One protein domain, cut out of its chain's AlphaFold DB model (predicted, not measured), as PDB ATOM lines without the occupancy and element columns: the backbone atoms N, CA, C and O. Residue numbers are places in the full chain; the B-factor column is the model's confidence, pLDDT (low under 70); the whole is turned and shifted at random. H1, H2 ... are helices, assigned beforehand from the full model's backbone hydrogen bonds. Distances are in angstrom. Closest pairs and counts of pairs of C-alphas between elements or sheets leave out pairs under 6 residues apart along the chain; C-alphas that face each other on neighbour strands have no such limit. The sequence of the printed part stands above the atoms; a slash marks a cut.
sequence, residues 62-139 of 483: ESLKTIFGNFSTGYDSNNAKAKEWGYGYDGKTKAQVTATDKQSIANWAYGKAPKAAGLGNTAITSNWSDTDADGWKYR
ATOM      1  N   GLU A  62      17.244  48.535  -7.080       88.12
ATOM      2  CA  GLU A  62      17.141  48.631  -8.539       88.12
ATOM      3  C   GLU A  62      18.515  48.703  -9.197       88.12
ATOM      4  O   GLU A  62      18.777  47.991 -10.168       88.12
ATOM      5  N   SER A  63      19.434  49.488  -8.624       88.75
ATOM      6  CA  SER A  63      20.808  49.589  -9.121       88.75
ATOM      7  C   SER A  63      21.547  48.254  -9.041       88.75
ATOM      8  O   SER A  63      22.324  47.934  -9.934       88.75
ATOM      9  N   LEU A  64      21.288  47.426  -8.024       90.94
ATOM     10  CA  LEU A  64      21.880  46.085  -7.954       90.94
ATOM     11  C   LEU A  64      21.541  45.252  -9.197       90.94
ATOM     12  O   LEU A  64      22.429  44.610  -9.762       90.94
ATOM     13  N   LYS A  65      20.288  45.320  -9.662       87.69
ATOM     14  CA  LYS A  65      19.787  44.567 -10.824       87.69
ATOM     15  C   LYS A  65      20.433  45.002 -12.141       87.69
ATOM     16  O   LYS A  65      20.579  44.177 -13.042       87.69
ATOM     17  N   THR A  66      20.820  46.273 -12.257       84.06
ATOM     18  CA  THR A  66      21.468  46.826 -13.458       84.06
ATOM     19  C   THR A  66      22.992  46.693 -13.403       84.06
ATOM     20  O   THR A  66      23.665  46.505 -14.423       84.06
ATOM     21  N   ILE A  67      23.577  46.754 -12.204       86.75
ATOM     22  CA  ILE A  67      25.029  46.747 -12.032       86.75
ATOM     23  C   ILE A  67      25.592  45.325 -12.105       86.75
ATOM     24  O   ILE A  67      26.605  45.098 -12.775       86.75
ATOM     25  N   PHE A  68      24.935  44.361 -11.470       90.19
ATOM     26  CA  PHE A  68      25.485  43.028 -11.278       90.19
ATOM     27  C   PHE A  68      24.620  41.971 -11.959       90.19
ATOM     28  O   PHE A  68      23.465  41.763 -11.600       90.19
ATOM     29  N   GLY A  69      25.210  41.222 -12.895       88.44
ATOM     30  CA  GLY A  69      24.484  40.193 -13.651       88.44
ATOM     31  C   GLY A  69      23.784  39.146 -12.773       88.44
ATOM     32  O   GLY A  69      22.688  38.713 -13.102       88.44
ATOM     33  N   ASN A  70      24.354  38.796 -11.612       91.25
ATOM     34  CA  ASN A  70      23.736  37.855 -10.668       91.25
ATOM     35  C   ASN A  70      22.477  38.404  -9.968       91.25
ATOM     36  O   ASN A  70      21.730  37.621  -9.389       91.25
ATOM     37  N   PHE A  71      22.225  39.712 -10.015       90.25
ATOM     38  CA  PHE A  71      20.980  40.333  -9.550       90.25
ATOM     39  C   PHE A  71      19.984  40.591 -10.699       90.25
ATOM     40  O   PHE A  71      18.837  40.949 -10.443       90.25
ATOM     41  N   SER A  72      20.392  40.389 -11.958       83.44
ATOM     42  CA  SER A  72      19.534  40.601 -13.126       83.44
ATOM     43  C   SER A  72      18.455  39.509 -13.264       83.44
ATOM     44  O   SER A  72      18.604  38.368 -12.809       83.44
ATOM     45  N   THR A  73      17.324  39.894 -13.853       63.78
ATOM     46  CA  THR A  73      15.939  39.508 -13.512       63.78
ATOM     47  C   THR A  73      15.415  38.196 -14.103       63.78
ATOM     48  O   THR A  73      14.209  38.031 -14.237       63.78
ATOM     49  N   GLY A  74      16.278  37.235 -14.432       59.91
ATOM     50  CA  GLY A  74      15.812  35.933 -14.937       59.91
ATOM     51  C   GLY A  74      15.131  35.043 -13.883       59.91
ATOM     52  O   GLY A  74      14.462  34.083 -14.248       59.91
ATOM     53  N   TYR A  75      15.311  35.337 -12.590       64.06
ATOM     54  CA  TYR A  75      14.822  34.517 -11.477       64.06
ATOM     55  C   TYR A  75      14.280  35.391 -10.343       64.06
ATOM     56  O   TYR A  75      14.971  36.305  -9.880       64.06
ATOM     57  N   ASP A  76      13.093  35.062  -9.830       69.81
ATOM     58  CA  ASP A  76      12.452  35.793  -8.725       69.81
ATOM     59  C   ASP A  76      13.312  35.834  -7.455       69.81
ATOM     60  O   ASP A  76      13.333  36.836  -6.737       69.81
ATOM     61  N   SER A  77      14.106  34.789  -7.214       72.12
ATOM     62  CA  SER A  77      15.039  34.725  -6.086       72.12
ATOM     63  C   SER A  77      16.148  35.784  -6.156       72.12
ATOM     64  O   SER A  77      16.535  36.324  -5.118       72.12
ATOM     65  N   ASN A  78      16.624  36.150  -7.353       76.62
ATOM     66  CA  ASN A  78      17.613  37.224  -7.525       76.62
ATOM     67  C   ASN A  78      17.003  38.589  -7.174       76.62
ATOM     68  O   ASN A  78      17.643  39.424  -6.534       76.62
ATOM     69  N   ASN A  79      15.745  38.797  -7.571       79.75
ATOM     70  CA  ASN A  79      14.994  40.012  -7.281       79.75
ATOM     71  C   ASN A  79      14.736  40.152  -5.771       79.75
ATOM     72  O   ASN A  79      14.930  41.225  -5.204       79.75
ATOM     73  N   ALA A  80      14.392  39.050  -5.098       86.50
ATOM     74  CA  ALA A  80      14.235  39.021  -3.647       86.50
ATOM     75  C   ALA A  80      15.519  39.450  -2.913       86.50
ATOM     76  O   ALA A  80      15.451  40.272  -2.004       86.50
ATOM     77  N   LYS A  81      16.699  38.982  -3.347       90.94
ATOM     78  CA  LYS A  81      17.978  39.372  -2.726       90.94
ATOM     79  C   LYS A  81      18.374  40.823  -2.970       90.94
ATOM     80  O   LYS A  81      18.898  41.461  -2.060       90.94
ATOM     81  N   ALA A  82      18.091  41.368  -4.154       90.50
ATOM     82  CA  ALA A  82      18.293  42.795  -4.411       90.50
ATOM     83  C   ALA A  82      17.486  43.651  -3.421       90.50
ATOM     84  O   ALA A  82      18.019  44.594  -2.840       90.50
ATOM     85  N   LYS A  83      16.220  43.281  -3.207       88.31
ATOM     86  CA  LYS A  83      15.281  43.945  -2.294       88.31
ATOM     87  C   LYS A  83      15.653  43.775  -0.818       88.31
ATOM     88  O   LYS A  83      15.438  44.683  -0.027       88.31
ATOM     89  N   GLU A  84      16.201  42.617  -0.451       90.44
ATOM     90  CA  GLU A  84      16.616  42.292   0.919       90.44
ATOM     91  C   GLU A  84      17.856  43.086   1.360       90.44
ATOM     92  O   GLU A  84      17.900  43.604   2.480       90.44
ATOM     93  N   TRP A  85      18.874  43.180   0.498       92.50
ATOM     94  CA  TRP A  85      20.170  43.764   0.865       92.50
ATOM     95  C   TRP A  85      20.367  45.201   0.379       92.50
ATOM     96  O   TRP A  85      21.067  45.964   1.044       92.50
ATOM     97  N   GLY A  86      19.744  45.589  -0.737       91.25
ATOM     98  CA  GLY A  86      19.751  46.966  -1.227       91.25
ATOM     99  C   GLY A  86      18.842  47.886  -0.408       91.25
ATOM    100  O   GLY A  86      17.929  47.436   0.283       91.25
ATOM    101  N   TYR A  87      19.078  49.196  -0.489       90.38
ATOM    102  CA  TYR A  87      18.176  50.183   0.115       90.38
ATOM    103  C   TYR A  87      17.041  50.577  -0.846       90.38
ATOM    104  O   TYR A  87      17.144  50.387  -2.061       90.38
ATOM    105  N   GLY A  88      15.966  51.160  -0.306       83.75
ATOM    106  CA  GLY A  88      14.921  51.828  -1.095       83.75
ATOM    107  C   GLY A  88      13.814  50.940  -1.682       83.75
ATOM    108  O   GLY A  88      13.091  51.412  -2.553       83.75
ATOM    109  N   TYR A  89      13.666  49.683  -1.243       80.50
ATOM    110  CA  TYR A  89      12.524  48.838  -1.619       80.50
ATOM    111  C   TYR A  89      11.334  48.994  -0.646       80.50
ATOM    112  O   TYR A  89      11.509  49.034   0.568       80.50
ATOM    113  N   ASP A  90      10.147  49.089  -1.245       58.66
ATOM    114  CA  ASP A  90       8.782  49.375  -0.772       58.66
ATOM    115  C   ASP A  90       8.390  49.168   0.720       58.66
ATOM    116  O   ASP A  90       8.514  48.087   1.299       58.66
ATOM    117  N   GLY A  91       7.805  50.216   1.320       57.72
ATOM    118  CA  GLY A  91       6.959  50.184   2.528       57.72
ATOM    119  C   GLY A  91       7.634  49.977   3.892       57.72
ATOM    120  O   GLY A  91       7.065  50.333   4.924       57.72
ATOM    121  N   LYS A  92       8.853  49.434   3.927       59.09
ATOM    122  CA  LYS A  92       9.694  49.325   5.129       59.09
ATOM    123  C   LYS A  92      11.094  49.777   4.756       59.09
ATOM    124  O   LYS A  92      11.903  48.995   4.270       59.09
ATOM    125  N   THR A  93      11.370  51.060   4.955       57.53
ATOM    126  CA  THR A  93      12.662  51.682   4.664       57.53
ATOM    127  C   THR A  93      13.782  50.961   5.398       57.53
ATOM    128  O   THR A  93      14.089  51.261   6.553       57.53
ATOM    129  N   LYS A  94      14.477  50.063   4.699       70.62
ATOM    130  CA  LYS A  94      15.873  49.811   5.020       70.62
ATOM    131  C   LYS A  94      16.631  51.091   4.696       70.62
ATOM    132  O   LYS A  94      17.024  51.325   3.557       70.62
ATOM    133  N   ALA A  95      16.730  51.962   5.698       71.31
ATOM    134  CA  ALA A  95      17.291  53.297   5.548       71.31
ATOM    135  C   ALA A  95      18.774  53.251   5.164       71.31
ATOM    136  O   ALA A  95      19.261  54.185   4.538       71.31
ATOM    137  N   GLN A  96      19.485  52.182   5.545       80.38
ATOM    138  CA  GLN A  96      20.922  52.020   5.340       80.38
ATOM    139  C   GLN A  96      21.284  50.556   5.056       80.38
ATOM    140  O   GLN A  96      20.717  49.632   5.641       80.38
ATOM    141  N   VAL A  97      22.266  50.354   4.176       88.38
ATOM    142  CA  VAL A  97      22.872  49.047   3.884       88.38
ATOM    143  C   VAL A  97      23.869  48.711   5.001       88.38
ATOM    144  O   VAL A  97      24.842  49.442   5.197       88.38
ATOM    145  N   THR A  98      23.640  47.625   5.747       92.94
ATOM    146  CA  THR A  98      24.513  47.210   6.860       92.94
ATOM    147  C   THR A  98      25.829  46.605   6.359       92.94
ATOM    148  O   THR A  98      25.968  46.265   5.184       92.94
ATOM    149  N   ALA A  99      26.812  46.418   7.245       94.81
ATOM    150  CA  ALA A  99      28.057  45.726   6.893       94.81
ATOM    151  C   ALA A  99      27.804  44.292   6.377       94.81
ATOM    152  O   ALA A  99      28.396  43.882   5.379       94.81
ATOM    153  N   THR A 100      26.867  43.572   7.001       95.56
ATOM    154  CA  THR A 100      26.444  42.225   6.590       95.56
ATOM    155  C   THR A 100      25.780  42.218   5.214       95.56
ATOM    156  O   THR A 100      25.989  41.299   4.421       95.56
ATOM    157  N   ASP A 101      25.029  43.268   4.884       95.25
ATOM    158  CA  ASP A 101      24.446  43.413   3.550       95.25
ATOM    159  C   ASP A 101      25.515  43.659   2.496       95.25
ATOM    160  O   ASP A 101      25.477  43.033   1.445       95.25
ATOM    161  N   LYS A 102      26.504  44.516   2.776       96.56
ATOM    162  CA  LYS A 102      27.626  44.769   1.858       96.56
ATOM    163  C   LYS A 102      28.373  43.476   1.525       96.56
ATOM    164  O   LYS A 102      28.652  43.215   0.356       96.56
ATOM    165  N   GLN A 103      28.629  42.645   2.537       97.31
ATOM    166  CA  GLN A 103      29.223  41.312   2.380       97.31
ATOM    167  C   GLN A 103      28.345  40.412   1.509       97.31
ATOM    168  O   GLN A 103      28.820  39.843   0.526       97.31
ATOM    169  N   SER A 104      27.047  40.365   1.816       97.62
ATOM    170  CA  SER A 104      26.066  39.568   1.076       97.62
ATOM    171  C   SER A 104      25.943  39.989  -0.383       97.62
ATOM    172  O   SER A 104      25.952  39.137  -1.272       97.62
ATOM    173  N   ILE A 105      25.928  41.293  -0.653       97.25
ATOM    174  CA  ILE A 105      25.904  41.842  -2.006       97.25
ATOM    175  C   ILE A 105      27.172  41.449  -2.761       97.25
ATOM    176  O   ILE A 105      27.064  40.958  -3.882       97.25
ATOM    177  N   ALA A 106      28.360  41.616  -2.175       98.00
ATOM    178  CA  ALA A 106      29.617  41.270  -2.839       98.00
ATOM    179  C   ALA A 106      29.723  39.770  -3.135       98.00
ATOM    180  O   ALA A 106      30.056  39.360  -4.250       98.00
ATOM    181  N   ASN A 107      29.387  38.933  -2.153       98.31
ATOM    182  CA  ASN A 107      29.387  37.488  -2.313       98.31
ATOM    183  C   ASN A 107      28.354  37.036  -3.342       98.31
ATOM    184  O   ASN A 107      28.646  36.164  -4.155       98.31
ATOM    185  N   TRP A 108      27.186  37.667  -3.409       96.69
ATOM    186  CA  TRP A 108      26.215  37.376  -4.459       96.69
ATOM    187  C   TRP A 108      26.696  37.836  -5.838       96.69
ATOM    188  O   TRP A 108      26.634  37.088  -6.817       96.69
ATOM    189  N   ALA A 109      27.229  39.054  -5.926       95.94
ATOM    190  CA  ALA A 109      27.721  39.641  -7.164       95.94
ATOM    191  C   ALA A 109      28.884  38.835  -7.760       95.94
ATOM    192  O   ALA A 109      28.893  38.583  -8.966       95.94
ATOM    193  N   TYR A 110      29.835  38.396  -6.932       97.38
ATOM    194  CA  TYR A 110      31.116  37.842  -7.386       97.38
ATOM    195  C   TYR A 110      31.399  36.403  -6.937       97.38
ATOM    196  O   TYR A 110      32.285  35.763  -7.501       97.38
ATOM    197  N   GLY A 111      30.685  35.886  -5.940       96.88
ATOM    198  CA  GLY A 111      30.817  34.524  -5.406       96.88
ATOM    199  C   GLY A 111      29.743  33.551  -5.903       96.88
ATOM    200  O   GLY A 111      29.907  32.343  -5.763       96.88
ATOM    201  N   LYS A 112      28.674  34.027  -6.556       95.06
ATOM    202  CA  LYS A 112      27.663  33.160  -7.182       95.06
ATOM    203  C   LYS A 112      28.062  32.750  -8.608       95.06
ATOM    204  O   LYS A 112      28.528  33.567  -9.410       95.06
ATOM    205  N   ALA A 113      27.834  31.482  -8.954       93.31
ATOM    206  CA  ALA A 113      28.005  30.974 -10.315       93.31
ATOM    207  C   ALA A 113      26.984  31.596 -11.306       93.31
ATOM    208  O   ALA A 113      25.833  31.836 -10.920       93.31
ATOM    209  N   PRO A 114      27.375  31.830 -12.577       92.19
ATOM    210  CA  PRO A 114      28.674  31.489 -13.173       92.19
ATOM    211  C   PRO A 114      29.766  32.555 -12.973       92.19
ATOM    212  O   PRO A 114      30.929  32.288 -13.274       92.19
ATOM    213  N   LYS A 115      29.436  33.749 -12.454       94.44
ATOM    214  CA  LYS A 115      30.388  34.871 -12.336       94.44
ATOM    215  C   LYS A 115      31.642  34.507 -11.537       94.44
ATOM    216  O   LYS A 115      32.739  34.882 -11.951       94.44
ATOM    217  N   ALA A 116      31.487  33.738 -10.459       97.38
ATOM    218  CA  ALA A 116      32.598  33.278  -9.626       97.38
ATOM    219  C   ALA A 116      33.706  32.581 -10.433       97.38
ATOM    220  O   ALA A 116      34.878  32.935 -10.301       97.38
ATOM    221  N   ALA A 117      33.339  31.679 -11.349       96.69
ATOM    222  CA  ALA A 117      34.297  30.934 -12.165       96.69
ATOM    223  C   ALA A 117      35.144  31.859 -13.057       96.69
ATOM    224  O   ALA A 117      36.363  31.710 -13.118       96.69
ATOM    225  N   GLY A 118      34.525  32.868 -13.682       94.94
ATOM    226  CA  GLY A 118      35.234  33.854 -14.509       94.94
ATOM    227  C   GLY A 118      36.214  34.736 -13.725       94.94
ATOM    228  O   GLY A 118      37.164  35.265 -14.296       94.94
ATOM    229  N   LEU A 119      36.011  34.871 -12.413       96.62
ATOM    230  CA  LEU A 119      36.905  35.581 -11.494       96.62
ATOM    231  C   LEU A 119      37.921  34.644 -10.810       96.62
ATOM    232  O   LEU A 119      38.843  35.107 -10.137       96.62
ATOM    233  N   GLY A 120      37.786  33.327 -11.002       97.88
ATOM    234  CA  GLY A 120      38.484  32.280 -10.251       97.88
ATOM    235  C   GLY A 120      38.148  32.250  -8.761       97.88
ATOM    236  O   GLY A 120      38.950  31.743  -7.980       97.88
ATOM    237  N   ASN A 121      37.008  32.818  -8.378       98.44
ATOM    238  CA  ASN A 121      36.462  32.719  -7.034       98.44
ATOM    239  C   ASN A 121      35.846  31.325  -6.838       98.44
ATOM    240  O   ASN A 121      35.223  30.778  -7.752       98.44
ATOM    241  N   THR A 122      35.972  30.772  -5.637       98.00
ATOM    242  CA  THR A 122      35.210  29.609  -5.189       98.00
ATOM    243  C   THR A 122      33.734  29.986  -5.155       98.00
ATOM    244  O   THR A 122      33.345  30.940  -4.481       98.00
ATOM    245  N   ALA A 123      32.915  29.258  -5.917       97.69
ATOM    246  CA  ALA A 123      31.484  29.501  -5.948       97.69
ATOM    247  C   ALA A 123      30.840  29.064  -4.627       97.69
ATOM    248  O   ALA A 123      31.101  27.960  -4.154       97.69
ATOM    249  N   ILE A 124      29.966  29.904  -4.078       96.81
ATOM    250  CA  ILE A 124      29.129  29.561  -2.924       96.81
ATOM    251  C   ILE A 124      27.653  29.563  -3.332       96.81
ATOM    252  O   ILE A 124      27.261  30.206  -4.310       96.81
ATOM    253  N   THR A 125      26.831  28.819  -2.598       94.75
ATOM    254  CA  THR A 125      25.375  28.717  -2.815       94.75
ATOM    255  C   THR A 125      24.561  29.137  -1.589       94.75
ATOM    256  O   THR A 125      23.354  29.347  -1.693       94.75
ATOM    257  N   SER A 126      25.218  29.305  -0.442       94.62
ATOM    258  CA  SER A 126      24.634  29.665   0.851       94.62
ATOM    259  C   SER A 126      25.624  30.497   1.670       94.62
ATOM    260  O   SER A 126      26.778  30.637   1.276       94.62
ATOM    261  N   ASN A 127      25.178  31.018   2.820       95.25
ATOM    262  CA  ASN A 127      25.973  31.864   3.722       95.25
ATOM    263  C   ASN A 127      26.581  33.103   3.031       95.25
ATOM    264  O   ASN A 127      27.784  33.335   3.057       95.25
ATOM    265  N   TRP A 128      25.739  33.915   2.390       96.56
ATOM    266  CA  TRP A 128      26.189  35.086   1.626       96.56
ATOM    267  C   TRP A 128      26.877  36.157   2.484       96.56
ATOM    268  O   TRP A 128      27.654  36.939   1.956       96.56
ATOM    269  N   SER A 129      26.680  36.160   3.799       96.75
ATOM    270  CA  SER A 129      27.369  37.051   4.738       96.75
ATOM    271  C   SER A 129      28.788  36.607   5.122       96.75
ATOM    272  O   SER A 129      29.422  37.278   5.927       96.75
ATOM    273  N   ASP A 130      29.289  35.486   4.594       97.00
ATOM    274  CA  ASP A 130      30.620  34.965   4.923       97.00
ATOM    275  C   ASP A 130      31.740  35.946   4.531       97.00
ATOM    276  O   ASP A 130      31.923  36.284   3.358       97.00
ATOM    277  N   THR A 131      32.519  36.402   5.512       94.88
ATOM    278  CA  THR A 131      33.644  37.317   5.291       94.88
ATOM    279  C   THR A 131      34.851  36.656   4.637       94.88
ATOM    280  O   THR A 131      35.677  37.362   4.057       94.88
ATOM    281  N   ASP A 132      34.952  35.330   4.696       95.69
ATOM    282  CA  ASP A 132      36.029  34.567   4.068       95.69
ATOM    283  C   ASP A 132      35.684  34.115   2.648       95.69
ATOM    284  O   ASP A 132      36.570  33.694   1.895       95.69
ATOM    285  N   ALA A 133      34.421  34.258   2.237       98.06
ATOM    286  CA  ALA A 133      34.018  33.962   0.877       98.06
ATOM    287  C   ALA A 133      34.720  34.881  -0.136       98.06
ATOM    288  O   ALA A 133      34.868  36.098   0.034       98.06
ATOM    289  N   ASP A 134      35.139  34.271  -1.246       98.44
ATOM    290  CA  ASP A 134      35.995  34.905  -2.248       98.44
ATOM    291  C   ASP A 134      35.352  36.153  -2.890       98.44
ATOM    292  O   ASP A 134      36.068  37.047  -3.342       98.44
ATOM    293  N   GLY A 135      34.016  36.235  -2.937       98.12
ATOM    294  CA  GLY A 135      33.310  37.379  -3.518       98.12
ATOM    295  C   GLY A 135      33.527  38.672  -2.730       98.12
ATOM    296  O   GLY A 135      33.846  39.700  -3.323       98.12
ATOM    297  N   TRP A 136      33.436  38.607  -1.402       98.19
ATOM    298  CA  TRP A 136      33.784  39.707  -0.509       98.19
ATOM    299  C   TRP A 136      35.298  39.886  -0.432       98.19
ATOM    300  O   TRP A 136      35.788  41.000  -0.623       98.19
ATOM    301  N   LYS A 137      36.063  38.810  -0.204       98.00
ATOM    302  CA  LYS A 137      37.522  38.867   0.002       98.00
ATOM    303  C   LYS A 137      38.275  39.531  -1.159       98.00
ATOM    304  O   LYS A 137      39.171  40.344  -0.921       98.00
ATOM    305  N   TYR A 138      37.875  39.233  -2.398       98.44
ATOM    306  CA  TYR A 138      38.488  39.745  -3.631       98.44
ATOM    307  C   TYR A 138      37.605  40.762  -4.369       98.44
ATOM    308  O   TYR A 138      37.615  40.816  -5.602       98.44
ATOM    309  N   ARG A 139      36.831  41.559  -3.626       98.06
ATOM    310  CA  ARG A 139      36.095  42.715  -4.161       98.06
ATOM    311  C   ARG A 139      37.016  43.804  -4.724       98.06
ATOM    312  O   ARG A 139      38.219  43.794  -4.440       98.06
TER     313      ARG A 139
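Overview. This is residues 62 to 139 of the 483 residues of an uncharacterized protein of Tenacibaculum finnmarkense (UniProt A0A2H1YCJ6). One helix, H3, lies in the middle of a loosely joined set of short helices: H2 makes a hairpin with it, H1 crosses H2, and the little helix H5 packs on H3 from another side, with H4 making a corner at H3's end. Two long loops join these parts: residues 86 to 98 swing out from H2 before coming back to H3, and residues 120 to 133 fold back past H3 to H5. The 78 printed residues hold five named helices, H1 to H5 in order, and no named strand; the class is all helix, though with 38 residues in helices, under half. The whole is compact, with a radius of gyration of the C-alphas of 12.0 A and spans of 38 by 26 by 19 A.

Arrangement. H1, residues 62 to 67, touches H2, residues 76 to 85, about perpendicular at 74 degrees; their closest C-alphas, of Leu 64 and Ala 82, are 6.0 A apart. H2 touches H3, residues 99 to 111, with the C-alphas of Trp 85 and Asp 101 closest at 5.1 A. These two form a helical hairpin, opposite ways at a shallow tilt of 34 degrees, only just short of steep; H3 takes part with residues 101 to 105 alone. H3 and H4, residues 115 to 119, only just touch, only at the corner, closest at the C-alphas of Tyr 110 and Ala 116, 5.3 A. H3, the hub, touches H5, residues 134 to 137, closest at the C-alphas of Asn 107 and Gly 135, 4.1 A. In H1 to H4 every O i to N i+4 pair is within hydrogen-bond range; H5 is too short for one.

Along the chain. H1 begins at C-alpha 62, (17.141, 48.631, -8.539). H2 is 14.7 A long and H3 16.9 A. H5 ends at C-alpha 137, (37.522, 38.867, 0.002).

Size, cuts and confidence. The C-alphas farthest apart, of Gly 91 and Gly 120, are 38.4 A apart. The printed part has no cut. The links H2 to H3 and H4 to H5 are long. Residues 73 to 76 and 90 to 93 have pLDDT under 70.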